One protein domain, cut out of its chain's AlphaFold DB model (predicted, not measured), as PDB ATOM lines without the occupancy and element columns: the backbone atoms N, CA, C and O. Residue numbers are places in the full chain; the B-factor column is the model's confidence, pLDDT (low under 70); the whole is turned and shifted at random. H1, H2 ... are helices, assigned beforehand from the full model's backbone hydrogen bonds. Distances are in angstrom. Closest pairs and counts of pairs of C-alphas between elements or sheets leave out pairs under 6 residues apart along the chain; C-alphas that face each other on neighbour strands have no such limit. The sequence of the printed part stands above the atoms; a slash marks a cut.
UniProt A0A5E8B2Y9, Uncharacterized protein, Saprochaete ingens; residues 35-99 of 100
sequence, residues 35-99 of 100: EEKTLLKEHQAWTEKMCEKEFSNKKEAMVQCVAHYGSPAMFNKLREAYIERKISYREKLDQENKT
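What this domain is: This is residues 35 to 99 of the 100 residues of an uncharacterized protein of Saprochaete ingens (UniProt A0A5E8B2Y9). A helical hairpin of H1 and the shorter H2 is joined to one long helix, H3, whose far part sticks out as a free arm. H3 starts beside H1, with its residues 75 to 79 packing on residues 36 to 43 of H1, and the two helices then spread away from each other; residues 83 to 99, of which 83 to 98 belong to H3, stick out and make much of the length. The printed part has 65 residues with three named helices in the order H1, H2, H3 and no named strand; its class is all helix. It is only just extended, close to loose, with a radius of gyration of the C-alphas of 16.6 A, and its C-alphas span 57 by 19 by 15 A.

How they stand to each other: The printed part begins with H1, residues 35 to 55. A tight link of 3 residues joins it to H2, residues 59 to 69. H1 and H2 form a helical hairpin and run opposite ways at a steep tilt of 40 degrees. They touch, H1 with its residues 47 to 55 alone, and their closest C-alphas, those of Thr 47 and Tyr 69, are 5.5 A apart. A tight link of 2 residues leads on to H3, residues 72 to 98. H2 and H3 are close but not clearly touching, with the closest C-alphas, those of His 68 and Met 74, 7.9 A apart. They run the same way at a steep tilt of 38 degrees. H3 and H1 touch, H3 with its residues 75 to 79 alone and H1 with its residues 36 to 43 alone. Their closest C-alphas, those of His 43 and Phe 75, are 6.6 A apart, and the helices run opposite ways at a steep tilt of 51 degrees. In H1 and H3 every O i to N i+4 pair is within hydrogen-bond range; in H2 it is 5 of 7.

Where its parts are: H1 runs from C-alpha 35 at (-0.618, -1.698, -28.653) to C-alpha 55, over 29.7 A. H2, residues 59 to 69, is 15.6 A from first to last C-alpha and begins at C-alpha 59, at (5.503, -32.885, -31.204). H3, residues 72 to 98, is the longest at 38.9 A and ends at C-alpha 98, at (12.562, 21.491, -20.779).

The domain as a whole: The two C-alphas farthest apart are those of Lys 58 and Thr 99, at 57.4 A. Without the stretch that stands free, the body has 48 residues and spans 34 by 16 by 14 A. The printed part has no cut, and both links are tight. The mean pLDDT of the printed part is 85.4; residues 55 to 61 and residue 99 are under 70.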
ATOM      1  N   GLU A  35      -1.927  -1.391 -29.250       89.56
ATOM      2  CA  GLU A  35      -0.618  -1.698 -28.653       89.56
ATOM      3  C   GLU A  35      -0.635  -3.112 -28.060       89.56
ATOM      4  O   GLU A  35       0.206  -3.940 -28.403       89.56
ATOM      5  N   GLU A  36      -1.651  -3.436 -27.256       90.12
ATOM      6  CA  GLU A  36      -1.777  -4.750 -26.615       90.12
ATOM      7  C   GLU A  36      -1.924  -5.884 -27.642       90.12
ATOM      8  O   GLU A  36      -1.264  -6.920 -27.539       90.12
ATOM      9  N   LYS A  37      -2.711  -5.669 -28.706       91.00
ATOM     10  CA  LYS A  37      -2.827  -6.625 -29.819       91.00
ATOM     11  C   LYS A  37      -1.506  -6.816 -30.565       91.00
ATOM     12  O   LYS A  37      -1.236  -7.917 -31.044       91.00
ATOM     13  N   THR A  38      -0.710  -5.760 -30.704       92.94
ATOM     14  CA  THR A  38       0.601  -5.829 -31.363       92.94
ATOM     15  C   THR A  38       1.580  -6.627 -30.514       92.94
ATOM     16  O   THR A  38       2.166  -7.584 -31.016       92.94
ATOM     17  N   LEU A  39       1.653  -6.337 -29.213       92.19
ATOM     18  CA  LEU A  39       2.473  -7.099 -28.271       92.19
ATOM     19  C   LEU A  39       2.093  -8.578 -28.241       92.19
ATOM     20  O   LEU A  39       2.970  -9.435 -28.185       92.19
ATOM     21  N   LEU A  40       0.798  -8.899 -28.305       91.81
ATOM     22  CA  LEU A  40       0.349 -10.289 -28.320       91.81
ATOM     23  C   LEU A  40       0.839 -11.029 -29.571       91.81
ATOM     24  O   LEU A  40       1.272 -12.174 -29.476       91.81
ATOM     25  N   LYS A  41       0.812 -10.371 -30.735       92.56
ATOM     26  CA  LYS A  41       1.341 -10.943 -31.982       92.56
ATOM     27  C   LYS A  41       2.852 -11.143 -31.925       92.56
ATOM     28  O   LYS A  41       3.340 -12.189 -32.337       92.56
ATOM     29  N   GLU A  42       3.588 -10.158 -31.414       92.38
ATOM     30  CA  GLU A  42       5.040 -10.265 -31.233       92.38
ATOM     31  C   GLU A  42       5.396 -11.400 -30.272       92.38
ATOM     32  O   GLU A  42       6.307 -12.181 -30.543       92.38
ATOM     33  N   HIS A  43       4.638 -11.530 -29.183       93.19
ATOM     34  CA  HIS A  43       4.792 -12.612 -28.226       93.19
ATOM     35  C   HIS A  43       4.566 -13.979 -28.874       93.19
ATOM     36  O   HIS A  43       5.416 -14.851 -28.739       93.19
ATOM     37  N   GLN A  44       3.473 -14.143 -29.627       90.44
ATOM     38  CA  GLN A  44       3.176 -15.381 -30.354       90.44
ATOM     39  C   GLN A  44       4.298 -15.748 -31.331       90.44
ATOM     40  O   GLN A  44       4.810 -16.863 -31.271       90.44
ATOM     41  N   ALA A  45       4.746 -14.800 -32.158       91.88
ATOM     42  CA  ALA A  45       5.829 -15.031 -33.114       91.88
ATOM     43  C   ALA A  45       7.158 -15.384 -32.417       91.88
ATOM     44  O   ALA A  45       7.913 -16.243 -32.878       91.88
ATOM     45  N   TRP A  46       7.452 -14.742 -31.284       92.00
ATOM     46  CA  TRP A  46       8.624 -15.071 -30.479       92.00
ATOM     47  C   TRP A  46       8.519 -16.474 -29.872       92.00
ATOM     48  O   TRP A  46       9.475 -17.241 -29.959       92.00
ATOM     49  N   THR A  47       7.362 -16.837 -29.312       89.94
ATOM     50  CA  THR A  47       7.094 -18.179 -28.786       89.94
ATOM     51  C   THR A  47       7.267 -19.237 -29.869       89.94
ATOM     52  O   THR A  47       7.977 -20.210 -29.639       89.94
ATOM     53  N   GLU A  48       6.691 -19.036 -31.056       88.75
ATOM     54  CA  GLU A  48       6.843 -19.946 -32.197       88.75
ATOM     55  C   GLU A  48       8.318 -20.164 -32.544       88.75
ATOM     56  O   GLU A  48       8.771 -21.306 -32.614       88.75
ATOM     57  N   LYS A  49       9.098 -19.081 -32.648       88.69
ATOM     58  CA  LYS A  49      10.535 -19.147 -32.942       88.69
ATOM     59  C   LYS A  49      11.335 -19.872 -31.856       88.69
ATOM     60  O   LYS A  49      12.252 -20.633 -32.168       88.69
ATOM     61  N   MET A  50      11.020 -19.635 -30.581       87.00
ATOM     62  CA  MET A  50      11.667 -20.335 -29.464       87.00
ATOM     63  C   MET A  50      11.327 -21.829 -29.489       87.00
ATOM     64  O   MET A  50      12.209 -22.664 -29.302       87.00
ATOM     65  N   CYS A  51      10.076 -22.172 -29.796       85.75
ATOM     66  CA  CYS A  51       9.633 -23.558 -29.873       85.75
ATOM     67  C   CYS A  51      10.197 -24.319 -31.063       85.75
ATOM     68  O   CYS A  51      10.563 -25.483 -30.915       85.75
ATOM     69  N   GLU A  52      10.319 -23.672 -32.216       84.12
ATOM     70  CA  GLU A  52      10.961 -24.259 -33.388       84.12
ATOM     71  C   GLU A  52      12.433 -24.593 -33.106       84.12
ATOM     72  O   GLU A  52      12.904 -25.679 -33.446       84.12
ATOM     73  N   LYS A  53      13.146 -23.690 -32.422       79.94
ATOM     74  CA  LYS A  53      14.564 -23.869 -32.098       79.94
ATOM     75  C   LYS A  53      14.810 -24.995 -31.089       79.94
ATOM     76  O   LYS A  53      15.731 -25.785 -31.278       79.94
ATOM     77  N   GLU A  54      14.017 -25.053 -30.023       73.62
ATOM     78  CA  GLU A  54      14.246 -25.971 -28.899       73.62
ATOM     79  C   GLU A  54      13.620 -27.364 -29.123       73.62
ATOM     80  O   GLU A  54      14.095 -28.354 -28.566       73.62
ATOM     81  N   PHE A  55      12.571 -27.481 -29.952       67.06
ATOM     82  CA  PHE A  55      11.716 -28.681 -29.980       67.06
ATOM     83  C   PHE A  55      11.447 -29.279 -31.365       67.06
ATOM     84  O   PHE A  55      10.522 -30.082 -31.518       67.06
ATOM     85  N   SER A  56      12.297 -28.979 -32.352       64.12
ATOM     86  CA  SER A  56      12.195 -29.442 -33.749       64.12
ATOM     87  C   SER A  56      11.970 -30.954 -33.946       64.12
ATOM     88  O   SER A  56      11.457 -31.358 -34.987       64.12
ATOM     89  N   ASN A  57      12.274 -31.802 -32.953       63.75
ATOM     90  CA  ASN A  57      12.236 -33.262 -33.093       63.75
ATOM     91  C   ASN A  57      11.116 -34.000 -32.330       63.75
ATOM     92  O   ASN A  57      11.020 -35.220 -32.469       63.75
ATOM     93  N   LYS A  58      10.262 -33.337 -31.527       66.44
ATOM     94  CA  LYS A  58       9.181 -34.028 -30.782       66.44
ATOM     95  C   LYS A  58       7.922 -33.164 -30.637       66.44
ATOM     96  O   LYS A  58       7.911 -32.205 -29.874       66.44
ATOM     97  N   LYS A  59       6.820 -33.561 -31.292       65.31
ATOM     98  CA  LYS A  59       5.503 -32.885 -31.204       65.31
ATOM     99  C   LYS A  59       4.988 -32.704 -29.767       65.31
ATOM    100  O   LYS A  59       4.400 -31.671 -29.469       65.31
ATOM    101  N   GLU A  60       5.231 -33.662 -28.872       62.25
ATOM    102  CA  GLU A  60       4.849 -33.541 -27.450       62.25
ATOM    103  C   GLU A  60       5.574 -32.390 -26.738       62.25
ATOM    104  O   GLU A  60       5.038 -31.777 -25.817       62.25
ATOM    105  N   ALA A  61       6.768 -32.038 -27.209       69.50
ATOM    106  CA  ALA A  61       7.580 -30.995 -26.616       69.50
ATOM    107  C   ALA A  61       7.163 -29.582 -27.085       69.50
ATOM    108  O   ALA A  61       7.337 -28.611 -26.350       69.50
ATOM    109  N   MET A  62       6.483 -29.462 -28.235       71.88
ATOM    110  CA  MET A  62       5.872 -28.200 -28.685       71.88
ATOM    111  C   MET A  62       4.772 -27.705 -27.737       71.88
ATOM    112  O   MET A  62       4.696 -26.511 -27.461       71.88
ATOM    113  N   VAL A  63       3.928 -28.603 -27.216       79.00
ATOM    114  CA  VAL A  63       2.845 -28.214 -26.293       79.00
ATOM    115  C   VAL A  63       3.425 -27.673 -24.988       79.00
ATOM    116  O   VAL A  63       2.992 -26.625 -24.511       79.00
ATOM    117  N   GLN A  64       4.449 -28.334 -24.442       82.00
ATOM    118  CA  GLN A  64       5.152 -27.848 -23.251       82.00
ATOM    119  C   GLN A  64       5.870 -26.522 -23.510       82.00
ATOM    120  O   GLN A  64       5.876 -25.642 -22.652       82.00
ATOM    121  N   CYS A  65       6.417 -26.351 -24.710       85.69
ATOM    122  CA  CYS A  65       7.056 -25.114 -25.111       85.69
ATOM    123  C   CYS A  65       6.090 -23.927 -25.136       85.69
ATOM    124  O   CYS A  65       6.365 -22.900 -24.518       85.69
ATOM    125  N   VAL A  66       4.935 -24.071 -25.792       84.31
ATOM    126  CA  VAL A  66       3.910 -23.018 -25.824       84.31
ATOM    127  C   VAL A  66       3.360 -22.767 -24.421       84.31
ATOM    128  O   VAL A  66       3.172 -21.616 -24.039       84.31
ATOM    129  N   ALA A  67       3.179 -23.817 -23.614       86.25
ATOM    130  CA  ALA A  67       2.765 -23.670 -22.222       86.25
ATOM    131  C   ALA A  67       3.783 -22.886 -21.377       86.25
ATOM    132  O   ALA A  67       3.387 -22.183 -20.453       86.25
ATOM    133  N   HIS A  68       5.078 -22.977 -21.688       86.25
ATOM    134  CA  HIS A  68       6.121 -22.224 -20.999       86.25
ATOM    135  C   HIS A  68       6.252 -20.795 -21.547       86.25
ATOM    136  O   HIS A  68       6.010 -19.816 -20.835       86.25
ATOM    137  N   TYR A  69       6.605 -20.670 -22.828       87.38
ATOM    138  CA  TYR A  69       6.949 -19.400 -23.460       87.38
ATOM    139  C   TYR A  69       5.741 -18.569 -23.866       87.38
ATOM    140  O   TYR A  69       5.868 -17.355 -23.868       87.38
ATOM    141  N   GLY A  70       4.608 -19.189 -24.202       88.62
ATOM    142  CA  GLY A  70       3.348 -18.512 -24.535       88.62
ATOM    143  C   GLY A  70       2.439 -18.292 -23.323       88.62
ATOM    144  O   GLY A  70       1.257 -17.981 -23.476       88.62
ATOM    145  N   SER A  71       2.954 -18.520 -22.109       90.38
ATOM    146  CA  SER A  71       2.171 -18.382 -20.883       90.38
ATOM    147  C   SER A  71       1.743 -16.927 -20.639       90.38
ATOM    148  O   SER A  71       2.505 -15.997 -20.922       90.38
ATOM    149  N   PRO A  72       0.581 -16.700 -19.994       89.69
ATOM    150  CA  PRO A  72       0.158 -15.358 -19.588       89.69
ATOM    151  C   PRO A  72       1.200 -14.628 -18.732       89.69
ATOM    152  O   PRO A  72       1.346 -13.415 -18.830       89.69
ATOM    153  N   ALA A  73       1.968 -15.361 -17.921       89.38
ATOM    154  CA  ALA A  73       3.042 -14.788 -17.116       89.38
ATOM    155  C   ALA A  73       4.179 -14.214 -17.979       89.38
ATOM    156  O   ALA A  73       4.702 -13.144 -17.671       89.38
ATOM    157  N   MET A  74       4.554 -14.895 -19.067       90.81
ATOM    158  CA  MET A  74       5.566 -14.396 -20.002       90.81
ATOM    159  C   MET A  74       5.052 -13.201 -20.802       90.81
ATOM    160  O   MET A  74       5.786 -12.226 -20.974       90.81
ATOM    161  N   PHE A  75       3.783 -13.231 -21.214       91.12
ATOM    162  CA  PHE A  75       3.150 -12.076 -21.842       91.12
ATOM    163  C   PHE A  75       3.112 -10.862 -20.903       91.12
ATOM    164  O   PHE A  75       3.475  -9.761 -21.314       91.12
ATOM    165  N   ASN A  76       2.762 -11.053 -19.628       89.75
ATOM    166  CA  ASN A  76       2.750  -9.970 -18.643       89.75
ATOM    167  C   ASN A  76       4.136  -9.340 -18.463       89.75
ATOM    168  O   ASN A  76       4.234  -8.120 -18.454       89.75
ATOM    169  N   LYS A  77       5.213 -10.135 -18.428       90.06
ATOM    170  CA  LYS A  77       6.587  -9.598 -18.388       90.06
ATOM    171  C   LYS A  77       6.920  -8.752 -19.617       90.06
ATOM    172  O   LYS A  77       7.531  -7.694 -19.490       90.06
ATOM    173  N   LEU A  78       6.522  -9.203 -20.809       90.81
ATOM    174  CA  LEU A  78       6.706  -8.431 -22.042       90.81
ATOM    175  C   LEU A  78       5.922  -7.113 -21.990       90.81
ATOM    176  O   LEU A  78       6.458  -6.063 -22.347       90.81
ATOM    177  N   ARG A  79       4.675  -7.170 -21.514       91.00
ATOM    178  CA  ARG A  79       3.799  -6.011 -21.323       91.00
ATOM    179  C   ARG A  79       4.413  -5.002 -20.351       91.00
ATOM    180  O   ARG A  79       4.489  -3.823 -20.683       91.00
ATOM    181  N   GLU A  80       4.890  -5.451 -19.194       91.12
ATOM    182  CA  GLU A  80       5.564  -4.604 -18.200       91.12
ATOM    183  C   GLU A  80       6.808  -3.930 -18.793       91.12
ATOM    184  O   GLU A  80       6.925  -2.709 -18.736       91.12
ATOM    185  N   ALA A  81       7.674  -4.690 -19.469       90.88
ATOM    186  CA  ALA A  81       8.877  -4.154 -20.109       90.88
ATOM    187  C   ALA A  81       8.575  -3.170 -21.257       90.88
ATOM    188  O   ALA A  81       9.392  -2.303 -21.587       90.88
ATOM    189  N   TYR A  82       7.432  -3.313 -21.931       92.38
ATOM    190  CA  TYR A  82       6.976  -2.338 -22.920       92.38
ATOM    191  C   TYR A  82       6.516  -1.042 -22.246       92.38
ATOM    192  O   TYR A  82       6.937   0.041 -22.653       92.38
ATOM    193  N   ILE A  83       5.711  -1.149 -21.185       91.69
ATOM    194  CA  ILE A  83       5.231  -0.001 -20.406       91.69
ATOM    195  C   ILE A  83       6.406   0.789 -19.814       91.69
ATOM    196  O   ILE A  83       6.455   2.007 -19.965       91.69
ATOM    197  N   GLU A  84       7.387   0.115 -19.209       91.00
ATOM    198  CA  GLU A  84       8.595   0.761 -18.679       91.00
ATOM    199  C   GLU A  84       9.342   1.552 -19.759       91.00
ATOM    200  O   GLU A  84       9.716   2.709 -19.551       91.00
ATOM    201  N   ARG A  85       9.529   0.954 -20.944       91.38
ATOM    202  CA  ARG A  85      10.185   1.629 -22.071       91.38
ATOM    203  C   ARG A  85       9.388   2.833 -22.560       91.38
ATOM    204  O   ARG A  85       9.992   3.869 -22.827       91.38
ATOM    205  N   LYS A  86       8.061   2.719 -22.646       90.50
ATOM    206  CA  LYS A  86       7.161   3.818 -23.026       90.50
ATOM    207  C   LYS A  86       7.271   4.988 -22.046       90.50
ATOM    208  O   LYS A  86       7.463   6.124 -22.477       90.50
ATOM    209  N   ILE A  87       7.221   4.709 -20.743       90.69
ATOM    210  CA  ILE A  87       7.364   5.721 -19.687       90.69
ATOM    211  C   ILE A  87       8.747   6.376 -19.756       90.69
ATOM    212  O   ILE A  87       8.833   7.599 -19.818       90.69
ATOM    213  N   SER A  88       9.822   5.584 -19.830       90.38
ATOM    214  CA  SER A  88      11.193   6.108 -19.900       90.38
ATOM    215  C   SER A  88      11.425   6.975 -21.141       90.38
ATOM    216  O   SER A  88      12.088   8.007 -21.066       90.38
ATOM    217  N   TYR A  89      10.869   6.583 -22.289       90.75
ATOM    218  CA  TYR A  89      10.955   7.379 -23.508       90.75
ATOM    219  C   TYR A  89      10.239   8.724 -23.354       90.75
ATOM    220  O   TYR A  89      10.804   9.760 -23.703       90.75
ATOM    221  N   ARG A  90       9.037   8.728 -22.765       88.56
ATOM    222  CA  ARG A  90       8.301   9.970 -22.506       88.56
ATOM    223  C   ARG A  90       9.050  10.888 -21.543       88.56
ATOM    224  O   ARG A  90       9.146  12.080 -21.799       88.56
ATOM    225  N   GLU A  91       9.646  10.334 -20.491       89.06
ATOM    226  CA  GLU A  91      10.463  11.095 -19.539       89.06
ATOM    227  C   GLU A  91      11.676  11.759 -20.197       89.06
ATOM    228  O   GLU A  91      11.984  12.907 -19.881       89.06
ATOM    229  N   LYS A  92      12.341  11.068 -21.131       89.94
ATOM    230  CA  LYS A  92      13.458  11.637 -21.899       89.94
ATOM    231  C   LYS A  92      13.006  12.788 -22.794       89.94
ATOM    232  O   LYS A  92      13.633  13.840 -22.768       89.94
ATOM    233  N   LEU A  93      11.895  12.621 -23.513       87.94
ATOM    234  CA  LEU A  93      11.322  13.693 -24.333       87.94
ATOM    235  C   LEU A  93      10.937  14.915 -23.489       87.94
ATOM    236  O   LEU A  93      11.205  16.050 -23.875       87.94
ATOM    237  N   ASP A  94      10.341  14.695 -22.316       86.31
ATOM    238  CA  ASP A  94       9.973  15.779 -21.405       86.31
ATOM    239  C   ASP A  94      11.212  16.507 -20.849       86.31
ATOM    240  O   ASP A  94      11.153  17.709 -20.594       86.31
ATOM    241  N   GLN A  95      12.335  15.808 -20.649       86.38
ATOM    242  CA  GLN A  95      13.609  16.423 -20.257       86.38
ATOM    243  C   GLN A  95      14.209  17.252 -21.395       86.38
ATOM    244  O   GLN A  95      14.569  18.406 -21.176       86.38
ATOM    245  N   GLU A  96      14.273  16.704 -22.608       87.75
ATOM    246  CA  GLU A  96      14.793  17.410 -23.786       87.75
ATOM    247  C   GLU A  96      14.001  18.698 -24.061       87.75
ATOM    248  O   GLU A  96      14.594  19.764 -24.212       87.75
ATOM    249  N   ASN A  97      12.668  18.638 -23.989       81.50
ATOM    250  CA  ASN A  97      11.799  19.800 -24.194       81.50
ATOM    251  C   ASN A  97      11.908  20.871 -23.095       81.50
ATOM    252  O   ASN A  97      11.596  22.026 -23.354       81.50
ATOM    253  N   LYS A  98      12.326  20.520 -21.870       76.62
ATOM    254  CA  LYS A  98      12.562  21.491 -20.779       76.62
ATOM    255  C   LYS A  98      13.904  22.212 -20.885       76.62
ATOM    256  O   LYS A  98      14.127  23.173 -20.153       76.62
ATOM    257  N   THR A  99      14.810  21.707 -21.718       65.56
ATOM    258  CA  THR A  99      16.172  22.238 -21.866       65.56
ATOM    259  C   THR A  99      16.301  23.177 -23.077       65.56
ATOM    260  O   THR A  99      17.391  23.685 -23.338       65.56
TER     261      THR A  99